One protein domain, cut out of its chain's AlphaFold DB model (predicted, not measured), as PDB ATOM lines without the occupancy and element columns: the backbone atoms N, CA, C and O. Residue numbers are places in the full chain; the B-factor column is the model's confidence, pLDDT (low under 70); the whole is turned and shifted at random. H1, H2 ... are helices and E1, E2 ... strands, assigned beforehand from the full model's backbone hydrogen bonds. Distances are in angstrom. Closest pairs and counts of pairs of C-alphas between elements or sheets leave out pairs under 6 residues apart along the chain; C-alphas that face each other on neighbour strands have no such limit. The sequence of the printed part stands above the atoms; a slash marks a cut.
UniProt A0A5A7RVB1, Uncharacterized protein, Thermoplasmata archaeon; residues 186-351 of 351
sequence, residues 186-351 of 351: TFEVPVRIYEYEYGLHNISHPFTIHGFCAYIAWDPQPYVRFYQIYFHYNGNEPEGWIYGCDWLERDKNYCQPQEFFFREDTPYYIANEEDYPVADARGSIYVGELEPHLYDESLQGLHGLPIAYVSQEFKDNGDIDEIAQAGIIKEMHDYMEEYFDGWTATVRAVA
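AT A GLANCE: This is residues 186 to 351 of the 351 residues of an uncharacterized protein of Thermoplasmata archaeon (UniProt A0A5A7RVB1). Look for a sandwich whose two strongly twisted sheets are only partly face to face: the five strands E1, E9, E4, E6 and E7 sit at one end, crossed by a sheet of E2, E3, E8 and E5. The long strands E2, E3 and E8 reach away from that end, with H1 packed along one face of their sheet and short E5 at its edge. The printed part has 166 residues, with eight named strands, then one helix, then a ninth strand; both sheets are mixed, and the class is mixed, helices and strands. The whole is compact, with a radius of gyration of the C-alphas of 17.4 A and spans of 53 by 36 by 27 A.

IN THESE COORDINATES: Find C-alpha 186 at (127.896, 131.171, 115.898), where E1, residues 186 to 190, begins. Beside it in the larger sheet come E9, residues 344 to 350, 19.1 A long, then E4, residues 226 to 232, 19.7 A, E6, residues 268 to 271, and E7, residues 285 to 289. In the other sheet, E2 is residues 192 to 200, 26.6 A; E3 is residues 207 to 218, 33.3 A; E8 is residues 303 to 315, 33.8 A; E5 is residues 243 to 246. H1, residues 322 to 339, runs 25.6 A from (163.988, 141.019, 141.356) to (152.323, 132.523, 120.202).

HOW THE PARTS SIT: Start at the larger sheet, in the order E1, E9, E4, E6, E7. E1 and E9 are antiparallel, with N 189 and O 345 at 2.8 A; E9 and E4 are antiparallel, with N 228 and O 348 at 2.9 A. E4 and E6 are antiparallel, with N 229 and O 268 at 2.8 A, and E6 and E7 are parallel, with N 269 and O 285 at 2.8 A. Across the sandwich, two sheets face to face with strands at 71 degrees, the closest C-alphas of E1 and E3 are those of Val 189 and Ile 216, 6.4 A apart. E3 bends by 53 degrees at residue 214 and E8 by 65 degrees at residue 307. E2 and E3 form a hairpin, with N 194 and O 213 at 2.9 A. E3 and E8 are antiparallel, with N 210 and O 312 at 3.0 A. E8 and E5 are parallel, with no N and O within hydrogen-bond range. H1 is on this sheet, two layers with the helix on one face, at a height of 9.0 A over the sheet; it lies over E3 and runs along the strands, at 20 degrees to E3 on the local plane. The closest C-alphas of H1 and E3 are those of His 333 and Phe 212, 6.9 A apart. Every O i to N i+4 pair in H1 is within hydrogen-bond range.

THE WHOLE: The two C-alphas farthest apart are those of Asp 319 and Ala 351, the chain's last residue, at 53.7 A. The printed part has no cut. Long links join E5 to E6, with 21 residues, and E6 to E7 and E7 to E8, with 13 each. Mean pLDDT of the printed part is 81.9; look for values under 70 at residues 236 to 245, 253 to 261, 265, 276 to 283 and 291 to 295.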
ATOM      1  N   THR A 186     126.480 131.365 116.196       80.94
ATOM      2  CA  THR A 186     127.896 131.171 115.898       80.94
ATOM      3  C   THR A 186     128.582 132.524 115.952       80.94
ATOM      4  O   THR A 186     128.123 133.474 115.315       80.94
ATOM      5  N   PHE A 187     129.666 132.625 116.709       85.81
ATOM      6  CA  PHE A 187     130.465 133.842 116.797       85.81
ATOM      7  C   PHE A 187     131.946 133.504 116.952       85.81
ATOM      8  O   PHE A 187     132.315 132.433 117.431       85.81
ATOM      9  N   GLU A 188     132.789 134.429 116.509       89.50
ATOM     10  CA  GLU A 188     134.239 134.321 116.611       89.50
ATOM     11  C   GLU A 188     134.718 135.045 117.870       89.50
ATOM     12  O   GLU A 188     134.297 136.172 118.150       89.50
ATOM     13  N   VAL A 189     135.583 134.390 118.641       91.38
ATOM     14  CA  VAL A 189     136.166 134.925 119.871       91.38
ATOM     15  C   VAL A 189     137.683 134.968 119.734       91.38
ATOM     16  O   VAL A 189     138.284 133.967 119.342       91.38
ATOM     17  N   PRO A 190     138.330 136.101 120.040       93.69
ATOM     18  CA  PRO A 190     139.782 136.153 120.061       93.69
ATOM     19  C   PRO A 190     140.317 135.414 121.289       93.69
ATOM     20  O   PRO A 190     139.695 135.448 122.359       93.69
ATOM     21  N   VAL A 191     141.500 134.818 121.154       91.81
ATOM     22  CA  VAL A 191     142.281 134.393 122.317       91.81
ATOM     23  C   VAL A 191     142.780 135.628 123.065       91.81
ATOM     24  O   VAL A 191     143.179 136.627 122.468       91.81
ATOM     25  N   ARG A 192     142.729 135.575 124.394       92.81
ATOM     26  CA  ARG A 192     143.217 136.623 125.290       92.81
ATOM     27  C   ARG A 192     144.197 136.040 126.291       92.81
ATOM     28  O   ARG A 192     144.077 134.877 126.666       92.81
ATOM     29  N   ILE A 193     145.124 136.875 126.747       92.12
ATOM     30  CA  ILE A 193     146.093 136.531 127.785       92.12
ATOM     31  C   ILE A 193     145.699 137.237 129.082       92.12
ATOM     32  O   ILE A 193     145.368 138.423 129.076       92.12
ATOM     33  N   TYR A 194     145.717 136.499 130.186       90.81
ATOM     34  CA  TYR A 194     145.519 137.019 131.534       90.81
ATOM     35  C   TYR A 194     146.726 136.676 132.410       90.81
ATOM     36  O   TYR A 194     147.165 135.525 132.445       90.81
ATOM     37  N   GLU A 195     147.245 137.682 133.107       92.94
ATOM     38  CA  GLU A 195     148.352 137.589 134.060       92.94
ATOM     39  C   GLU A 195     147.814 137.398 135.479       92.94
ATOM     40  O   GLU A 195     146.879 138.086 135.892       92.94
ATOM     41  N   TYR A 196     148.433 136.505 136.249       90.62
ATOM     42  CA  TYR A 196     148.116 136.343 137.658       90.62
ATOM     43  C   TYR A 196     149.330 136.040 138.521       90.62
ATOM     44  O   TYR A 196     150.338 135.481 138.087       90.62
ATOM     45  N   GLU A 197     149.172 136.355 139.802       91.75
ATOM     46  CA  GLU A 197     150.152 136.085 140.839       91.75
ATOM     47  C   GLU A 197     149.478 135.351 142.001       91.75
ATOM     48  O   GLU A 197     148.400 135.732 142.465       91.75
ATOM     49  N   TYR A 198     150.114 134.284 142.477       89.44
ATOM     50  CA  TYR A 198     149.643 133.493 143.607       89.44
ATOM     51  C   TYR A 198     150.796 133.182 144.560       89.44
ATOM     52  O   TYR A 198     151.773 132.552 144.166       89.44
ATOM     53  N   GLY A 199     150.680 133.578 145.829       89.00
ATOM     54  CA  GLY A 199     151.719 133.368 146.842       89.00
ATOM     55  C   GLY A 199     151.254 132.538 148.039       89.00
ATOM     56  O   GLY A 199     150.155 132.730 148.565       89.00
ATOM     57  N   LEU A 200     152.123 131.649 148.531       88.62
ATOM     58  CA  LEU A 200     151.947 130.934 149.799       88.62
ATOM     59  C   LEU A 200     153.045 131.332 150.786       88.62
ATOM     60  O   LEU A 200     154.097 130.707 150.857       88.62
ATOM     61  N   HIS A 201     152.778 132.341 151.617       87.50
ATOM     62  CA  HIS A 201     153.790 132.877 152.543       87.50
ATOM     63  C   HIS A 201     153.806 132.212 153.934       87.50
ATOM     64  O   HIS A 201     154.756 132.374 154.694       87.50
ATOM     65  N   ASN A 202     152.773 131.437 154.288       89.12
ATOM     66  CA  ASN A 202     152.617 130.833 155.625       89.12
ATOM     67  C   ASN A 202     153.080 129.365 155.704       89.12
ATOM     68  O   ASN A 202     152.612 128.605 156.555       89.12
ATOM     69  N   ILE A 203     153.979 128.948 154.816       90.38
ATOM     70  CA  ILE A 203     154.515 127.584 154.756       90.38
ATOM     71  C   ILE A 203     156.021 127.571 155.028       90.38
ATOM     72  O   ILE A 203     156.679 128.607 155.054       90.38
ATOM     73  N   SER A 204     156.580 126.378 155.253       87.12
ATOM     74  CA  SER A 204     158.011 126.212 155.565       87.12
ATOM     75  C   SER A 204     158.960 126.725 154.471       87.12
ATOM     76  O   SER A 204     160.096 127.070 154.779       87.12
ATOM     77  N   HIS A 205     158.489 126.777 153.223       85.19
ATOM     78  CA  HIS A 205     159.231 127.245 152.056       85.19
ATOM     79  C   HIS A 205     158.310 128.162 151.250       85.19
ATOM     80  O   HIS A 205     157.600 127.666 150.376       85.19
ATOM     81  N   PRO A 206     158.222 129.450 151.610       88.81
ATOM     82  CA  PRO A 206     157.304 130.357 150.950       88.81
ATOM     83  C   PRO A 206     157.761 130.666 149.521       88.81
ATOM     84  O   PRO A 206     158.965 130.678 149.227       88.81
ATOM     85  N   PHE A 207     156.784 130.861 148.646       90.62
ATOM     86  CA  PHE A 207     156.988 131.120 147.229       90.62
ATOM     87  C   PHE A 207     155.857 131.982 146.664       90.62
ATOM     88  O   PHE A 207     154.745 132.003 147.208       90.62
ATOM     89  N   THR A 208     156.143 132.587 145.517       92.50
ATOM     90  CA  THR A 208     155.202 133.266 144.632       92.50
ATOM     91  C   THR A 208     155.245 132.598 143.262       92.50
ATOM     92  O   THR A 208     156.307 132.488 142.661       92.50
ATOM     93  N   ILE A 209     154.102 132.151 142.755       91.00
ATOM     94  CA  ILE A 209     153.928 131.735 141.364       91.00
ATOM     95  C   ILE A 209     153.452 132.945 140.578       91.00
ATOM     96  O   ILE A 209     152.436 133.551 140.923       91.00
ATOM     97  N   HIS A 210     154.163 133.252 139.504       93.69
ATOM     98  CA  HIS A 210     153.700 134.175 138.484       93.69
ATOM     99  C   HIS A 210     153.277 133.373 137.254       93.69
ATOM    100  O   HIS A 210     154.010 132.476 136.833       93.69
ATOM    101  N   GLY A 211     152.099 133.643 136.696       92.25
ATOM    102  CA  GLY A 211     151.548 132.837 135.613       92.25
ATOM    103  C   GLY A 211     150.753 133.636 134.593       92.25
ATOM    104  O   GLY A 211     150.156 134.659 134.909       92.25
ATOM    105  N   PHE A 212     150.718 133.118 133.368       91.69
ATOM    106  CA  PHE A 212     149.894 133.627 132.280       91.69
ATOM    107  C   PHE A 212     148.981 132.518 131.778       91.69
ATOM    108  O   PHE A 212     149.422 131.394 131.533       91.69
ATOM    109  N   CYS A 213     147.704 132.844 131.616       90.12
ATOM    110  CA  CYS A 213     146.690 131.959 131.065       90.12
ATOM    111  C   CYS A 213     146.203 132.526 129.731       90.12
ATOM    112  O   CYS A 213     145.749 133.670 129.680       90.12
ATOM    113  N   ALA A 214     146.281 131.727 128.669       90.00
ATOM    114  CA  ALA A 214     145.555 132.001 127.440       90.00
ATOM    115  C   ALA A 214     144.142 131.433 127.571       90.00
ATOM    116  O   ALA A 214     143.962 130.291 128.000       90.00
ATOM    117  N   TYR A 215     143.137 132.210 127.187       91.06
ATOM    118  CA  TYR A 215     141.739 131.808 127.279       91.06
ATOM    119  C   TYR A 215     140.906 132.399 126.145       91.06
ATOM    120  O   TYR A 215     141.264 133.402 125.526       91.06
ATOM    121  N   ILE A 216     139.749 131.789 125.918       91.94
ATOM    122  CA  ILE A 216     138.647 132.378 125.158       91.94
ATOM    123  C   ILE A 216     137.475 132.625 126.105       91.94
ATOM    124  O   ILE A 216     137.228 131.825 127.005       91.94
ATOM    125  N   ALA A 217     136.765 133.736 125.929       92.12
ATOM    126  CA  ALA A 217     135.567 134.063 126.701       92.12
ATOM    127  C   ALA A 217     134.576 134.858 125.846       92.12
ATOM    128  O   ALA A 217     134.990 135.581 124.933       92.12
ATOM    129  N   TRP A 218     133.278 134.742 126.133       89.88
ATOM    130  CA  TRP A 218     132.235 135.362 125.313       89.88
ATOM    131  C   TRP A 218     131.012 135.878 126.065       89.88
ATOM    132  O   TRP A 218     130.634 135.388 127.128       89.88
ATOM    133  N   ASP A 219     130.388 136.864 125.418       84.88
ATOM    134  CA  ASP A 219     129.122 137.520 125.741       84.88
ATOM    135  C   ASP A 219     128.433 137.847 124.393       84.88
ATOM    136  O   ASP A 219     129.091 138.441 123.529       84.88
ATOM    137  N   PRO A 220     127.166 137.457 124.131       80.69
ATOM    138  CA  PRO A 220     126.177 136.879 125.045       80.69
ATOM    139  C   PRO A 220     126.432 135.420 125.439       80.69
ATOM    140  O   PRO A 220     127.001 134.642 124.677       80.69
ATOM    141  N   GLN A 221     125.925 135.040 126.617       83.62
ATOM    142  CA  GLN A 221     125.865 133.662 127.121       83.62
ATOM    143  C   GLN A 221     124.460 133.074 126.905       83.62
ATOM    144  O   GLN A 221     123.614 133.133 127.804       83.62
ATOM    145  N   PRO A 222     124.138 132.546 125.711       80.31
ATOM    146  CA  PRO A 222     122.857 131.883 125.522       80.31
ATOM    147  C   PRO A 222     122.756 130.678 126.464       80.31
ATOM    148  O   PRO A 222     123.745 129.984 126.693       80.31
ATOM    149  N   TYR A 223     121.553 130.421 126.981       81.12
ATOM    150  CA  TYR A 223     121.265 129.174 127.681       81.12
ATOM    151  C   TYR A 223     121.337 128.031 126.666       81.12
ATOM    152  O   TYR A 223     120.557 128.002 125.712       81.12
ATOM    153  N   VAL A 224     122.312 127.144 126.840       83.69
ATOM    154  CA  VAL A 224     122.636 126.055 125.914       83.69
ATOM    155  C   VAL A 224     122.900 124.780 126.698       83.69
ATOM    156  O   VAL A 224     123.272 124.849 127.868       83.69
ATOM    157  N   ARG A 225     122.762 123.627 126.042       81.69
ATOM    158  CA  ARG A 225     123.217 122.340 126.588       81.69
ATOM    159  C   ARG A 225     124.738 122.221 126.528       81.69
ATOM    160  O   ARG A 225     125.360 121.717 127.456       81.69
ATOM    161  N   PHE A 226     125.345 122.697 125.441       88.56
ATOM    162  CA  PHE A 226     126.798 122.738 125.284       88.56
ATOM    163  C   PHE A 226     127.225 123.789 124.257       88.56
ATOM    164  O   PHE A 226     126.414 124.308 123.484       88.56
ATOM    165  N   TYR A 227     128.522 124.079 124.222       90.75
ATOM    166  CA  TYR A 227     129.146 124.815 123.127       90.75
ATOM    167  C   TYR A 227     130.057 123.899 122.338       90.75
ATOM    168  O   TYR A 227     130.806 123.126 122.928       90.75
ATOM    169  N   GLN A 228     130.028 124.031 121.017       90.44
ATOM    170  CA  GLN A 228     131.023 123.444 120.134       90.44
ATOM    171  C   GLN A 228     132.055 124.515 119.760       90.44
ATOM    172  O   GLN A 228     131.682 125.641 119.431       90.44
ATOM    173  N   ILE A 229     133.338 124.179 119.833       92.06
ATOM    174  CA  ILE A 229     134.455 125.115 119.698       92.06
ATOM    175  C   ILE A 229     135.390 124.610 118.600       92.06
ATOM    176  O   ILE A 229     135.776 123.443 118.607       92.06
ATOM    177  N   TYR A 230     135.763 125.498 117.683       90.50
ATOM    178  CA  TYR A 230     136.739 125.252 116.623       90.50
ATOM    179  C   TYR A 230     137.830 126.305 116.726       90.50
ATOM    180  O   TYR A 230     137.515 127.491 116.750       90.50
ATOM    181  N   PHE A 231     139.087 125.887 116.807       89.56
ATOM    182  CA  PHE A 231     140.215 126.811 116.876       89.56
ATOM    183  C   PHE A 231     140.738 127.126 115.480       89.56
ATOM    184  O   PHE A 231     140.792 126.225 114.648       89.56
ATOM    185  N   HIS A 232     141.134 128.384 115.278       88.94
ATOM    186  CA  HIS A 232     141.728 128.909 114.050       88.94
ATOM    187  C   HIS A 232     143.078 129.529 114.380       88.94
ATOM    188  O   HIS A 232     143.179 130.363 115.289       88.94
ATOM    189  N   TYR A 233     144.114 129.131 113.650       87.94
ATOM    190  CA  TYR A 233     145.481 129.565 113.913       87.94
ATOM    191  C   TYR A 233     145.941 130.575 112.876       87.94
ATOM    192  O   TYR A 233     145.578 130.535 111.704       87.94
ATOM    193  N   ASN A 234     146.846 131.460 113.280       82.56
ATOM    194  CA  ASN A 234     147.463 132.423 112.371       82.56
ATOM    195  C   ASN A 234     148.637 131.806 111.574       82.56
ATOM    196  O   ASN A 234     149.668 132.439 111.358       82.56
ATOM    197  N   GLY A 235     148.521 130.529 111.189       74.06
ATOM    198  CA  GLY A 235     149.572 129.768 110.501       74.06
ATOM    199  C   GLY A 235     150.691 129.218 111.396       74.06
ATOM    200  O   GLY A 235     151.605 128.573 110.880       74.06
ATOM    201  N   ASN A 236     150.614 129.430 112.714       67.44
ATOM    202  CA  ASN A 236     151.480 128.779 113.695       67.44
ATOM    203  C   ASN A 236     150.781 127.514 114.203       67.44
ATOM    204  O   ASN A 236     149.778 127.609 114.908       67.44
ATOM    205  N   GLU A 237     151.292 126.335 113.843       63.75
ATOM    206  CA  GLU A 237     150.802 125.091 114.442       63.75
ATOM    207  C   GLU A 237     151.083 125.088 115.952       63.75
ATOM    208  O   GLU A 237     152.143 125.565 116.378       63.75
ATOM    209  N   PRO A 238     150.176 124.526 116.770       66.75
ATOM    210  CA  PRO A 238     150.375 124.492 118.197       66.75
ATOM    211  C   PRO A 238     151.662 123.750 118.574       66.75
ATOM    212  O   PRO A 238     151.792 122.544 118.355       66.75
ATOM    213  N   GLU A 239     152.619 124.450 119.179       63.22
ATOM    214  CA  GLU A 239     153.721 123.790 119.874       63.22
ATOM    215  C   GLU A 239     153.202 122.910 121.017       63.22
ATOM    216  O   GLU A 239     152.248 123.256 121.712       63.22
ATOM    217  N   GLY A 240     153.878 121.787 121.258       58.31
ATOM    218  CA  GLY A 240     153.447 120.830 122.269       58.31
ATOM    219  C   GLY A 240     153.483 121.347 123.718       58.31
ATOM    220  O   GLY A 240     153.006 120.681 124.609       58.31
ATOM    221  N   TRP A 241     154.083 122.470 124.081       53.16
ATOM    222  CA  TRP A 241     154.521 122.626 125.483       53.16
ATOM    223  C   TRP A 241     153.637 123.489 126.390       53.16
ATOM    224  O   TRP A 241     153.984 123.688 127.551       53.16
ATOM    225  N   ILE A 242     152.484 123.975 125.939       58.09
ATOM    226  CA  ILE A 242     151.809 125.104 126.620       58.09
ATOM    227  C   ILE A 242     150.883 124.683 127.767       58.09
ATOM    228  O   ILE A 242     149.887 125.341 128.070       58.09
ATOM    229  N   TYR A 243     151.190 123.573 128.438       60.69
ATOM    230  CA  TYR A 243     150.414 123.171 129.603       60.69
ATOM    231  C   TYR A 243     151.269 122.591 130.730       60.69
ATOM    232  O   TYR A 243     151.773 121.472 130.644       60.69
ATOM    233  N   GLY A 244     151.343 123.333 131.841       61.31
ATOM    234  CA  GLY A 244     151.553 122.758 133.174       61.31
ATOM    235  C   GLY A 244     152.998 122.526 133.626       61.31
ATOM    236  O   GLY A 244     153.219 121.634 134.447       61.31
ATOM    237  N   CYS A 245     153.973 123.304 133.147       67.12
ATOM    238  CA  CYS A 245     155.352 123.242 133.646       67.12
ATOM    239  C   CYS A 245     155.938 124.612 134.022       67.12
ATOM    240  O   CYS A 245     155.503 125.641 133.507       67.12
ATOM    241  N   ASP A 246     156.937 124.599 134.915       78.50
ATOM    242  CA  ASP A 246     157.739 125.780 135.254       78.50
ATOM    243  C   ASP A 246     158.509 126.272 134.017       78.50
ATOM    244  O   ASP A 246     159.176 125.495 133.328       78.50
ATOM    245  N   TRP A 247     158.486 127.582 133.773       83.88
ATOM    246  CA  TRP A 247     159.062 128.226 132.591       83.88
ATOM    247  C   TRP A 247     160.546 127.913 132.393       83.88
ATOM    248  O   TRP A 247     161.000 127.619 131.282       83.88
ATOM    249  N   LEU A 248     161.320 127.951 133.479       84.31
ATOM    250  CA  LEU A 248     162.750 127.628 133.471       84.31
ATOM    251  C   LEU A 248     163.035 126.130 133.288       84.31
ATOM    252  O   LEU A 248     164.186 125.726 133.114       84.31
ATOM    253  N   GLU A 249     162.004 125.294 133.343       82.50
ATOM    254  CA  GLU A 249     162.092 123.847 133.211       82.50
ATOM    255  C   GLU A 249     161.564 123.335 131.871       82.50
ATOM    256  O   GLU A 249     161.665 122.138 131.623       82.50
ATOM    257  N   ARG A 250     161.071 124.208 130.984       74.44
ATOM    258  CA  ARG A 250     160.430 123.847 129.703       74.44
ATOM    259  C   ARG A 250     161.219 122.876 128.814       74.44
ATOM    260  O   ARG A 250     160.624 122.045 128.140       74.44
ATOM    261  N   ASP A 251     162.552 122.919 128.854       77.25
ATOM    262  CA  ASP A 251     163.416 122.035 128.052       77.25
ATOM    263  C   ASP A 251     163.622 120.644 128.680       77.25
ATOM    264  O   ASP A 251     164.340 119.791 128.142       77.25
ATOM    265  N   LYS A 252     163.062 120.399 129.868       73.19
ATOM    266  CA  LYS A 252     163.247 119.147 130.596       73.19
ATOM    267  C   LYS A 252     162.218 118.110 130.157       73.19
ATOM    268  O   LYS A 252     161.051 118.383 129.931       73.19
ATOM    269  N   ASN A 253     162.655 116.857 130.119       59.16
ATOM    270  CA  ASN A 253     161.886 115.713 129.622       59.16
ATOM    271  C   ASN A 253     160.597 115.374 130.396       59.16
ATOM    272  O   ASN A 253     159.790 114.589 129.894       59.16
ATOM    273  N   TYR A 254     160.442 115.879 131.620       61.19
ATOM    274  CA  TYR A 254     159.238 115.709 132.436       61.19
ATOM    275  C   TYR A 254     158.225 116.838 132.248       61.19
ATOM    276  O   TYR A 254     157.075 116.679 132.649       61.19
ATOM    277  N   CYS A 255     158.632 117.938 131.618       54.25
ATOM    278  CA  CYS A 255     157.735 118.956 131.100       54.25
ATOM    279  C   CYS A 255     157.170 118.410 129.791       54.25
ATOM    280  O   CYS A 255     157.604 118.770 128.699       54.25
ATOM    281  N   GLN A 256     156.302 117.402 129.915       54.62
ATOM    282  CA  GLN A 256     155.659 116.827 128.752       54.62
ATOM    283  C   GLN A 256     154.429 117.660 128.398       54.62
ATOM    284  O   GLN A 256     153.609 117.912 129.281       54.62
ATOM    285  N   PRO A 257     154.290 118.029 127.116       53.62
ATOM    286  CA  PRO A 257     153.009 118.366 126.520       53.62
ATOM    287  C   PRO A 257     151.862 117.544 127.120       53.62
ATOM    288  O   PRO A 257     151.891 116.316 127.008       53.62
ATOM    289  N   GLN A 258     150.846 118.154 127.741       49.97
ATOM    290  CA  GLN A 258     149.584 117.418 127.877       49.97
ATOM    291  C   GLN A 258     149.043 117.159 126.470       49.97
ATOM    292  O   GLN A 258     149.073 118.048 125.632       49.97
ATOM    293  N   GLU A 259     148.537 115.955 126.201       46.47
ATOM    294  CA  GLU A 259     148.083 115.527 124.864       46.47
ATOM    295  C   GLU A 259     146.910 116.350 124.287       46.47
ATOM    296  O   GLU A 259     146.532 116.153 123.130       46.47
ATOM    297  N   PHE A 260     146.342 117.284 125.054       52.25
ATOM    298  CA  PHE A 260     145.250 118.151 124.625       52.25
ATOM    299  C   PHE A 260     145.770 119.383 123.880       52.25
ATOM    300  O   PHE A 260     145.578 120.515 124.313       52.25
ATOM    301  N   PHE A 261     146.399 119.172 122.724       65.12
ATOM    302  CA  PHE A 261     146.501 120.260 121.754       65.12
ATOM    303  C   PHE A 261     145.153 120.403 121.084       65.12
ATOM    304  O   PHE A 261     144.643 119.459 120.464       65.12
ATOM    305  N   PHE A 262     144.590 121.602 121.198       77.88
ATOM    306  CA  PHE A 262     143.626 122.045 120.216       77.88
ATOM    307  C   PHE A 262     144.278 121.869 118.849       77.88
ATOM    308  O   PHE A 262     145.459 122.167 118.676       77.88
ATOM    309  N   ARG A 263     143.540 121.300 117.911       78.94
ATOM    310  CA  ARG A 263     143.928 121.181 116.516       78.94
ATOM    311  C   ARG A 263     142.972 122.035 115.724       78.94
ATOM    312  O   ARG A 263     141.780 122.078 116.049       78.94
ATOM    313  N   GLU A 264     143.508 122.662 114.686       77.88
ATOM    314  CA  GLU A 264     142.696 123.434 113.768       77.88
ATOM    315  C   GLU A 264     141.591 122.515 113.260       77.88
ATOM    316  O   GLU A 264     141.813 121.327 112.985       77.88
ATOM    317  N   ASP A 265     140.373 123.049 113.297       68.06
ATOM    318  CA  ASP A 265     139.176 122.397 112.774       68.06
ATOM    319  C   ASP A 265     138.764 121.066 113.415       68.06
ATOM    320  O   ASP A 265     137.855 120.381 112.936       68.06
ATOM    321  N   THR A 266     139.394 120.690 114.523       79.06
ATOM    322  CA  THR A 266     138.859 119.629 115.368       79.06
ATOM    323  C   THR A 266     137.738 120.227 116.214       79.06
ATOM    324  O   THR A 266     137.960 121.237 116.882       79.06
ATOM    325  N   PRO A 267     136.527 119.651 116.201       85.62
ATOM    326  CA  PRO A 267     135.471 120.129 117.067       85.62
ATOM    327  C   PRO A 267     135.773 119.738 118.514       85.62
ATOM    328  O   PRO A 267     136.023 118.576 118.843       85.62
ATOM    329  N   TYR A 268     135.699 120.716 119.398       89.12
ATOM    330  CA  TYR A 268     135.754 120.537 120.840       89.12
ATOM    331  C   TYR A 268     134.403 120.892 121.437       89.12
ATOM    332  O   TYR A 268     133.610 121.586 120.802       89.12
ATOM    333  N   TYR A 269     134.109 120.422 122.643       89.94
ATOM    334  CA  TYR A 269     132.926 120.888 123.348       89.94
ATOM    335  C   TYR A 269     133.147 121.097 124.835       89.94
ATOM    336  O   TYR A 269     133.921 120.382 125.475       89.94
ATOM    337  N   ILE A 270     132.409 122.072 125.359       89.31
ATOM    338  CA  ILE A 270     132.239 122.307 126.791       89.31
ATOM    339  C   ILE A 270     130.756 122.234 127.140       89.31
ATOM    340  O   ILE A 270     129.907 122.668 126.358       89.31
ATOM    341  N   ALA A 271     130.446 121.679 128.302       87.81
ATOM    342  CA  ALA A 271     129.085 121.496 128.805       87.81
ATOM    343  C   ALA A 271     129.072 121.678 130.328       87.81
ATOM    344  O   ALA A 271     130.137 121.718 130.938       87.81
ATOM    345  N   ASN A 272     127.907 121.780 130.963       83.50
ATOM    346  CA  ASN A 272     127.867 121.705 132.427       83.50
ATOM    347  C   ASN A 272     128.224 120.282 132.886       83.50
ATOM    348  O   ASN A 272     127.934 119.320 132.173       83.50
ATOM    349  N   GLU A 273     128.801 120.139 134.084       76.06
ATOM    350  CA  GLU A 273     129.123 118.828 134.677       76.06
ATOM    351  C   GLU A 273     127.897 117.897 134.685       76.06
ATOM    352  O   GLU A 273     127.984 116.729 134.311       76.06
ATOM    353  N   GLU A 274     126.729 118.445 135.040       78.69
ATOM    354  CA  GLU A 274     125.462 117.707 135.115       78.69
ATOM    355  C   GLU A 274     124.964 117.204 133.749       78.69
ATOM    356  O   GLU A 274     124.213 116.228 133.691       78.69
ATOM    357  N   ASP A 275     125.395 117.846 132.660       73.56
ATOM    358  CA  ASP A 275     124.988 117.528 131.291       73.56
ATOM    359  C   ASP A 275     125.960 116.546 130.605       73.56
ATOM    360  O   ASP A 275     125.668 116.033 129.522       73.56
ATOM    361  N   TYR A 276     127.113 116.247 131.217       68.12
ATOM    362  CA  TYR A 276     128.086 115.300 130.677       68.12
ATOM    363  C   TYR A 276     127.726 113.836 131.020       68.12
ATOM    364  O   TYR A 276     127.465 113.511 132.180       68.12
ATOM    365  N   PRO A 277     127.797 112.890 130.056       67.94
ATOM    366  CA  PRO A 277     128.157 113.071 128.650       67.94
ATOM    367  C   PRO A 277     126.998 113.620 127.811       67.94
ATOM    368  O   PRO A 277     125.879 113.107 127.858       67.94
ATOM    369  N   VAL A 278     127.295 114.594 126.948       69.94
ATOM    370  CA  VAL A 278     126.290 115.166 126.049       69.94
ATOM    371  C   VAL A 278     126.161 114.287 124.808       69.94
ATOM    372  O   VAL A 278     127.021 114.304 123.926       69.94
ATOM    373  N   ALA A 279     125.070 113.521 124.731       66.50
ATOM    374  CA  ALA A 279     124.812 112.579 123.639       66.50
ATOM    375  C   ALA A 279     124.740 113.232 122.246       66.50
ATOM    376  O   ALA A 279     124.887 112.512 121.261       66.50
ATOM    377  N   ASP A 280     124.559 114.556 122.184       67.81
ATOM    378  CA  ASP A 280     124.479 115.362 120.959       67.81
ATOM    379  C   ASP A 280     125.816 116.038 120.596       67.81
ATOM    380  O   ASP A 280     125.996 116.477 119.463       67.81
ATOM    381  N   ALA A 281     126.809 116.067 121.497       60.75
ATOM    382  CA  ALA A 281     128.149 116.626 121.241       60.75
ATOM    383  C   ALA A 281     129.055 115.652 120.463       60.75
ATOM    384  O   ALA A 281     130.273 115.570 120.633       60.75
ATOM    385  N   ARG A 282     128.433 114.861 119.603       58.53
ATOM    386  CA  ARG A 282     129.020 113.734 118.906       58.53
ATOM    387  C   ARG A 282     130.134 114.154 117.943       58.53
ATOM    388  O   ARG A 282     129.943 115.020 117.095       58.53
ATOM    389  N   GLY A 283     131.283 113.481 118.027       62.12
ATOM    390  CA  GLY A 283     132.474 113.790 117.223       62.12
ATOM    391  C   GLY A 283     133.336 114.918 117.797       62.12
ATOM    392  O   GLY A 283     134.457 115.094 117.334       62.12
ATOM    393  N   SER A 284     132.851 115.620 118.823       72.88
ATOM    394  CA  SER A 284     133.606 116.652 119.519       72.88
ATOM    395  C   SER A 284     134.413 116.060 120.679       72.88
ATOM    396  O   SER A 284     133.970 115.121 121.345       72.88
ATOM    397  N   ILE A 285     135.589 116.619 120.960       76.06
ATOM    398  CA  ILE A 285     136.396 116.255 122.133       76.06
ATOM    399  C   ILE A 285     135.945 117.107 123.320       76.06
ATOM    400  O   ILE A 285     135.919 118.333 123.229       76.06
ATOM    401  N   TYR A 286     135.586 116.469 124.434       81.56
ATOM    402  CA  TYR A 286     135.247 117.184 125.663       81.56
ATOM    403  C   TYR A 286     136.498 117.847 126.237       81.56
ATOM    404  O   TYR A 286     137.485 117.154 126.483       81.56
ATOM    405  N   VAL A 287     136.460 119.165 126.430       80.31
ATOM    406  CA  VAL A 287     137.628 119.949 126.888       80.31
ATOM    407  C   VAL A 287     137.414 120.668 128.205       80.31
ATOM    408  O   VAL A 287     138.335 121.307 128.703       80.31
ATOM    409  N   GLY A 288     136.234 120.529 128.799       81.44
ATOM    410  CA  GLY A 288     135.988 121.031 130.136       81.44
ATOM    411  C   GLY A 288     134.551 121.436 130.366       81.44
ATOM    412  O   GLY A 288     133.657 121.235 129.538       81.44
ATOM    413  N   GLU A 289     134.352 122.012 131.535       82.94
ATOM    414  CA  GLU A 289     133.056 122.471 131.984       82.94
ATOM    415  C   GLU A 289     132.814 123.922 131.589       82.94
ATOM    416  O   GLU A 289     133.745 124.680 131.303       82.94
ATOM    417  N   LEU A 290     131.547 124.327 131.615       76.12
ATOM    418  CA  LEU A 290     131.157 125.733 131.624       76.12
ATOM    419  C   LEU A 290     131.517 126.380 132.967       76.12
ATOM    420  O   LEU A 290     130.647 126.839 133.701       76.12
ATOM    421  N   GLU A 291     132.797 126.396 133.328       66.88
ATOM    422  CA  GLU A 291     133.220 127.013 134.577       66.88
ATOM    423  C   GLU A 291     133.476 128.520 134.398       66.88
ATOM    424  O   GLU A 291     134.338 128.926 133.616       66.88
ATOM    425  N   PRO A 292     132.801 129.377 135.187       52.31
ATOM    426  CA  PRO A 292     133.092 130.806 135.278       52.31
ATOM    427  C   PRO A 292     134.315 131.107 136.167       52.31
ATOM    428  O   PRO A 292     134.549 132.261 136.524       52.31
ATOM    429  N   HIS A 293     135.089 130.095 136.574       55.41
ATOM    430  CA  HIS A 293     136.212 130.240 137.503       55.41
ATOM    431  C   HIS A 293     137.510 130.640 136.803       55.41
ATOM    432  O   HIS A 293     138.576 130.072 137.030       55.41
ATOM    433  N   LEU A 294     137.434 131.680 135.977       62.12
ATOM    434  CA  LEU A 294     138.635 132.392 135.579       62.12
ATOM    435  C   LEU A 294     139.084 133.234 136.781       62.12
ATOM    436  O   LEU A 294     138.286 133.933 137.403       62.12
ATOM    437  N   TYR A 295     140.368 133.139 137.136       67.88
ATOM    438  CA  TYR A 295     140.972 133.900 138.240       67.88
ATOM    439  C   TYR A 295     140.911 135.428 138.026       67.88
ATOM    440  O   TYR A 295     141.171 136.195 138.950       67.88
ATOM    441  N   ASP A 296     140.523 135.861 136.826       75.94
ATOM    442  CA  ASP A 296     140.272 137.246 136.461       75.94
ATOM    443  C   ASP A 296     138.853 137.685 136.863       75.94
ATOM    444  O   ASP A 296     137.850 137.251 136.290       75.94
ATOM    445  N   GLU A 297     138.760 138.611 137.821       80.25
ATOM    446  CA  GLU A 297     137.484 139.202 138.242       80.25
ATOM    447  C   GLU A 297     136.725 139.880 137.089       80.25
ATOM    448  O   GLU A 297     135.496 139.943 137.123       80.25
ATOM    449  N   SER A 298     137.425 140.361 136.053       78.25
ATOM    450  CA  SER A 298     136.801 140.990 134.883       78.25
ATOM    451  C   SER A 298     136.042 140.004 133.991       78.25
ATOM    452  O   SER A 298     135.224 140.423 133.170       78.25
ATOM    453  N   LEU A 299     136.278 138.705 134.180       76.56
ATOM    454  CA  LEU A 299     135.632 137.618 133.450       76.56
ATOM    455  C   LEU A 299     134.527 136.945 134.269       76.56
ATOM    456  O   LEU A 299     133.889 136.007 133.787       76.56
ATOM    457  N   GLN A 300     134.264 137.424 135.491       80.50
ATOM    458  CA  GLN A 300     133.165 136.916 136.305       80.50
ATOM    459  C   GLN A 300     131.837 137.061 135.567       80.50
ATOM    460  O   GLN A 300     131.429 138.154 135.175       80.50
ATOM    461  N   GLY A 301     131.139 135.935 135.429       78.50
ATOM    462  CA  GLY A 301     129.867 135.882 134.723       78.50
ATOM    463  C   GLY A 301     130.002 135.808 133.204       78.50
ATOM    464  O   GLY A 301     129.001 136.026 132.542       78.50
ATOM    465  N   LEU A 302     131.181 135.488 132.658       84.31
ATOM    466  CA  LEU A 302     131.358 135.066 131.265       84.31
ATOM    467  C   LEU A 302     131.506 133.541 131.167       84.31
ATOM    468  O   LEU A 302     131.899 132.879 132.125       84.31
ATOM    469  N   HIS A 303     131.153 132.980 130.007       88.12
ATOM    470  CA  HIS A 303     131.505 131.605 129.660       88.12
ATOM    471  C   HIS A 303     132.853 131.658 128.952       88.12
ATOM    472  O   HIS A 303     133.135 132.621 128.233       88.12
ATOM    473  N   GLY A 304     133.678 130.640 129.156       89.19
ATOM    474  CA  GLY A 304     135.003 130.605 128.572       89.19
ATOM    475  C   GLY A 304     135.667 129.250 128.705       89.19
ATOM    476  O   GLY A 304     135.113 128.316 129.276       89.19
ATOM    477  N   LEU A 305     136.865 129.167 128.145       88.62
ATOM    478  CA  LEU A 305     137.722 127.995 128.207       88.62
ATOM    479  C   LEU A 305     139.169 128.479 128.363       88.62
ATOM    480  O   LEU A 305     139.649 129.202 127.481       88.62
ATOM    481  N   PRO A 306     139.874 128.125 129.452       87.69
ATOM    482  CA  PRO A 306     141.323 128.252 129.493       87.69
ATOM    483  C   PRO A 306     141.927 127.264 128.495       87.69
ATOM    484  O   PRO A 306     141.606 126.077 128.511       87.69
ATOM    485  N   ILE A 307     142.789 127.757 127.612       86.12
ATOM    486  CA  ILE A 307     143.356 126.956 126.522       86.12
ATOM    487  C   ILE A 307     144.829 126.632 126.738       86.12
ATOM    488  O   ILE A 307     145.323 125.638 126.217       86.12
ATOM    489  N   ALA A 308     145.542 127.458 127.502       85.06
ATOM    490  CA  ALA A 308     146.969 127.284 127.709       85.06
ATOM    491  C   ALA A 308     147.443 128.015 128.959       85.06
ATOM    492  O   ALA A 308     146.840 129.001 129.386       85.06
ATOM    493  N   TYR A 309     148.544 127.539 129.533       86.25
ATOM    494  CA  TYR A 309     149.075 128.082 130.770       86.25
ATOM    495  C   TYR A 309     150.596 127.945 130.855       86.25
ATOM    496  O   TYR A 309     151.138 126.851 130.682       86.25
ATOM    497  N   VAL A 310     151.263 129.045 131.209       88.00
ATOM    498  CA  VAL A 310     152.690 129.081 131.555       88.00
ATOM    499  C   VAL A 310     152.872 129.722 132.924       88.00
ATOM    500  O   VAL A 310     152.200 130.701 133.251       88.00
ATOM    501  N   SER A 311     153.795 129.204 133.733       91.75
ATOM    502  CA  SER A 311     154.120 129.815 135.023       91.75
ATOM    503  C   SER A 311     155.557 129.640 135.456       91.75
ATOM    504  O   SER A 311     156.295 128.839 134.898       91.75
ATOM    505  N   GLN A 312     155.950 130.436 136.447       93.44
ATOM    506  CA  GLN A 312     157.224 130.320 137.128       93.44
ATOM    507  C   GLN A 312     157.033 130.482 138.635       93.44
ATOM    508  O   GLN A 312     156.527 131.505 139.104       93.44
ATOM    509  N   GLU A 313     157.492 129.494 139.400       93.25
ATOM    510  CA  GLU A 313     157.648 129.606 140.849       93.25
ATOM    511  C   GLU A 313     158.922 130.397 141.206       93.25
ATOM    512  O   GLU A 313     160.038 130.045 140.811       93.25
ATOM    513  N   PHE A 314     158.774 131.442 142.015       92.88
ATOM    514  CA  PHE A 314     159.850 132.206 142.636       92.88
ATOM    515  C   PHE A 314     159.826 131.987 144.149       92.88
ATOM    516  O   PHE A 314     158.855 132.307 144.827       92.88
ATOM    517  N   LYS A 315     160.906 131.448 144.717       91.94
ATOM    518  CA  LYS A 315     161.024 131.251 146.173       91.94
ATOM    519  C   LYS A 315     161.398 132.571 146.846       91.94
ATOM    520  O   LYS A 315     162.359 133.199 146.409       91.94
ATOM    521  N   ASP A 316     160.759 132.924 147.965       85.56
ATOM    522  CA  ASP A 316     161.001 134.209 148.664       85.56
ATOM    523  C   ASP A 316     162.465 134.377 149.129       85.56
ATOM    524  O   ASP A 316     162.944 135.490 149.319       85.56
ATOM    525  N   ASN A 317     163.191 133.266 149.310       83.88
ATOM    526  CA  ASN A 317     164.623 133.237 149.644       83.88
ATOM    527  C   ASN A 317     165.481 132.616 148.521       83.88
ATOM    528  O   ASN A 317     166.491 131.969 148.803       83.88
ATOM    529  N   GLY A 318     165.029 132.706 147.269       83.81
ATOM    530  CA  GLY A 318     165.721 132.154 146.106       83.81
ATOM    531  C   GLY A 318     166.943 132.966 145.666       83.81
ATOM    532  O   GLY A 318     167.149 134.101 146.089       83.81
ATOM    533  N   ASP A 319     167.739 132.378 144.768       89.19
ATOM    534  CA  ASP A 319     168.951 132.997 144.202       89.19
ATOM    535  C   ASP A 319     168.660 133.975 143.041       89.19
ATOM    536  O   ASP A 319     169.584 134.570 142.488       89.19
ATOM    537  N   ILE A 320     167.393 134.125 142.635       91.06
ATOM    538  CA  ILE A 320     166.978 134.977 141.511       91.06
ATOM    539  C   ILE A 320     166.565 136.345 142.055       91.06
ATOM    540  O   ILE A 320     165.552 136.460 142.745       91.06
ATOM    541  N   ASP A 321     167.341 137.381 141.733       94.56
ATOM    542  CA  ASP A 321     167.026 138.759 142.114       94.56
ATOM    543  C   ASP A 321     165.803 139.324 141.366       94.56
ATOM    544  O   ASP A 321     165.411 138.822 140.313       94.56
ATOM    545  N   GLU A 322     165.206 140.394 141.899       92.38
ATOM    546  CA  GLU A 322     163.988 141.019 141.356       92.38
ATOM    547  C   GLU A 322     164.113 141.442 139.879       92.38
ATOM    548  O   GLU A 322     163.133 141.381 139.138       92.38
ATOM    549  N   ILE A 323     165.306 141.847 139.418       94.50
ATOM    550  CA  ILE A 323     165.520 142.245 138.017       94.50
ATOM    551  C   ILE A 323     165.467 141.010 137.115       94.50
ATOM    552  O   ILE A 323     164.851 141.051 136.050       94.50
ATOM    553  N   ALA A 324     166.091 139.911 137.535       93.94
ATOM    554  CA  ALA A 324     166.029 138.647 136.816       93.94
ATOM    555  C   ALA A 324     164.606 138.061 136.806       93.94
ATOM    556  O   ALA A 324     164.165 137.587 135.761       93.94
ATOM    557  N   GLN A 325     163.861 138.161 137.916       93.62
ATOM    558  CA  GLN A 325     162.447 137.759 137.969       93.62
ATOM    559  C   GLN A 325     161.604 138.555 136.968       93.62
ATOM    560  O   GLN A 325     160.904 137.962 136.153       93.62
ATOM    561  N   ALA A 326     161.736 139.887 136.954       93.75
ATOM    562  CA  ALA A 326     161.037 140.741 135.995       93.75
ATOM    563  C   ALA A 326     161.398 140.408 134.535       93.75
ATOM    564  O   ALA A 326     160.541 140.467 133.655       93.75
ATOM    565  N   GLY A 327     162.655 140.032 134.273       95.19
ATOM    566  CA  GLY A 327     163.095 139.552 132.963       95.19
ATOM    567  C   GLY A 327     162.381 138.268 132.526       95.19
ATOM    568  O   GLY A 327     161.907 138.205 131.396       95.19
ATOM    569  N   ILE A 328     162.262 137.286 133.426       93.88
ATOM    570  CA  ILE A 328     161.560 136.015 133.171       93.88
ATOM    571  C   ILE A 328     160.064 136.251 132.948       93.88
ATOM    572  O   ILE A 328     159.503 135.743 131.982       93.88
ATOM    573  N   ILE A 329     159.432 137.060 133.802       94.56
ATOM    574  CA  ILE A 329     158.011 137.413 133.684       94.56
ATOM    575  C   ILE A 329     157.733 138.059 132.323       94.56
ATOM    576  O   ILE A 329     156.789 137.680 131.633       94.56
ATOM    577  N   LYS A 330     158.595 138.990 131.897       95.50
ATOM    578  CA  LYS A 330     158.475 139.619 130.582       95.50
ATOM    579  C   LYS A 330     158.638 138.606 129.443       95.50
ATOM    580  O   LYS A 330     157.877 138.662 128.488       95.50
ATOM    581  N   GLU A 331     159.616 137.703 129.531       93.88
ATOM    582  CA  GLU A 331     159.839 136.656 128.521       93.88
ATOM    583  C   GLU A 331     158.603 135.757 128.365       93.88
ATOM    584  O   GLU A 331     158.186 135.482 127.244       93.88
ATOM    585  N   MET A 332     157.987 135.354 129.481       92.88
ATOM    586  CA  MET A 332     156.752 134.566 129.484       92.88
ATOM    587  C   MET A 332     155.583 135.317 128.839       92.88
ATOM    588  O   MET A 332     154.857 134.737 128.035       92.88
ATOM    589  N   HIS A 333     155.408 136.599 129.177       93.38
ATOM    590  CA  HIS A 333     154.361 137.440 128.598       93.38
ATOM    591  C   HIS A 333     154.539 137.603 127.086       93.38
ATOM    592  O   HIS A 333     153.617 137.313 126.330       93.38
ATOM    593  N   ASP A 334     155.738 138.011 126.651       93.31
ATOM    594  CA  ASP A 334     156.063 138.204 125.234       93.31
ATOM    595  C   ASP A 334     155.836 136.908 124.440       93.31
ATOM    596  O   ASP A 334     155.271 136.944 123.351       93.31
ATOM    597  N   TYR A 335     156.233 135.759 125.002       90.50
ATOM    598  CA  TYR A 335     155.996 134.458 124.386       90.50
ATOM    599  C   TYR A 335     154.503 134.168 124.196       90.50
ATOM    600  O   TYR A 335     154.094 133.769 123.110       90.50
ATOM    601  N   MET A 336     153.687 134.359 125.238       90.06
ATOM    602  CA  MET A 336     152.248 134.089 125.163       90.06
ATOM    603  C   MET A 336     151.552 135.022 124.169       90.06
ATOM    604  O   MET A 336     150.695 134.565 123.414       90.06
ATOM    605  N   GLU A 337     151.925 136.305 124.138       92.44
ATOM    606  CA  GLU A 337     151.402 137.256 123.153       92.44
ATOM    607  C   GLU A 337     151.792 136.868 121.723       92.44
ATOM    608  O   GLU A 337     150.926 136.838 120.857       92.44
ATOM    609  N   GLU A 338     153.065 136.540 121.469       90.31
ATOM    610  CA  GLU A 338     153.540 136.155 120.133       90.31
ATOM    611  C   GLU A 338     152.916 134.836 119.663       90.31
ATOM    612  O   GLU A 338     152.500 134.717 118.511       90.31
ATOM    613  N   TYR A 339     152.825 133.845 120.550       87.56
ATOM    614  CA  TYR A 339     152.323 132.523 120.202       87.56
ATOM    615  C   TYR A 339     150.833 132.544 119.839       87.56
ATOM    616  O   TYR A 339     150.437 131.944 118.836       87.56
ATOM    617  N   PHE A 340     150.016 133.250 120.628       90.38
ATOM    618  CA  PHE A 340     148.569 133.352 120.415       90.38
ATOM    619  C   PHE A 340     148.161 134.529 119.516       90.38
ATOM    620  O   PHE A 340     146.963 134.766 119.333       90.38
ATOM    621  N   ASP A 341     149.113 135.259 118.926       92.75
ATOM    622  CA  ASP A 341     148.802 136.391 118.052       92.75
ATOM    623  C   ASP A 341     147.963 135.949 116.844       92.75
ATOM    624  O   ASP A 341     148.342 135.082 116.050       92.75
ATOM    625  N   GLY A 342     146.791 136.564 116.703       90.44
ATOM    626  CA  GLY A 342     145.828 136.256 115.649       90.44
ATOM    627  C   GLY A 342     145.061 134.941 115.822       90.44
ATOM    628  O   GLY A 342     144.282 134.604 114.933       90.44
ATOM    629  N   TRP A 343     145.234 134.211 116.929       92.75
ATOM    630  CA  TRP A 343     144.411 133.033 117.206       92.75
ATOM    631  C   TRP A 343     142.976 133.440 117.534       92.75
ATOM    632  O   TRP A 343     142.719 134.350 118.334       92.75
ATOM    633  N   THR A 344     142.025 132.710 116.962       93.88
ATOM    634  CA  THR A 344     140.605 132.851 117.275       93.88
ATOM    635  C   THR A 344     139.973 131.485 117.503       93.88
ATOM    636  O   THR A 344     140.556 130.437 117.220       93.88
ATOM    637  N   ALA A 345     138.763 131.486 118.049       92.81
ATOM    638  CA  ALA A 345     137.916 130.312 118.060       92.81
ATOM    639  C   ALA A 345     136.524 130.662 117.542       92.81
ATOM    640  O   ALA A 345     135.961 131.705 117.869       92.81
ATOM    641  N   THR A 346     135.940 129.776 116.748       92.06
ATOM    642  CA  THR A 346     134.508 129.804 116.467       92.06
ATOM    643  C   THR A 346     133.777 129.044 117.558       92.06
ATOM    644  O   THR A 346     134.029 127.861 117.775       92.06
ATOM    645  N   VAL A 347     132.845 129.723 118.220       90.75
ATOM    646  CA  VAL A 347     131.986 129.154 119.258       90.75
ATOM    647  C   VAL A 347     130.576 129.033 118.704       90.75
ATOM    648  O   VAL A 347     129.983 130.013 118.252       90.75
ATOM    649  N   ARG A 348     130.035 127.817 118.748       89.12
ATOM    650  CA  ARG A 348     128.669 127.489 118.348       89.12
ATOM    651  C   ARG A 348     127.867 127.071 119.573       89.12
ATOM    652  O   ARG A 348     128.155 126.050 120.192       89.12
ATOM    653  N   ALA A 349     126.842 127.846 119.894       86.12
ATOM    654  CA  ALA A 349     125.843 127.521 120.904       86.12
ATOM    655  C   ALA A 349     124.949 126.363 120.428       86.12
ATOM    656  O   ALA A 349     124.340 126.469 119.359       86.12
ATOM    657  N   VAL A 350     124.843 125.287 121.216       81.69
ATOM    658  CA  VAL A 350     123.968 124.145 120.915       81.69
ATOM    659  C   VAL A 350     122.934 123.981 122.028       81.69
ATOM    660  O   VAL A 350     123.255 123.593 123.154       81.69
ATOM    661  N   ALA A 351     121.693 124.353 121.710       76.56
ATOM    662  CA  ALA A 351     120.560 124.334 122.634       76.56
ATOM    663  C   ALA A 351     119.992 122.938 122.841       76.56
ATOM    664  O   ALA A 351     120.098 122.088 121.928       76.56
TER     665      ALA A 351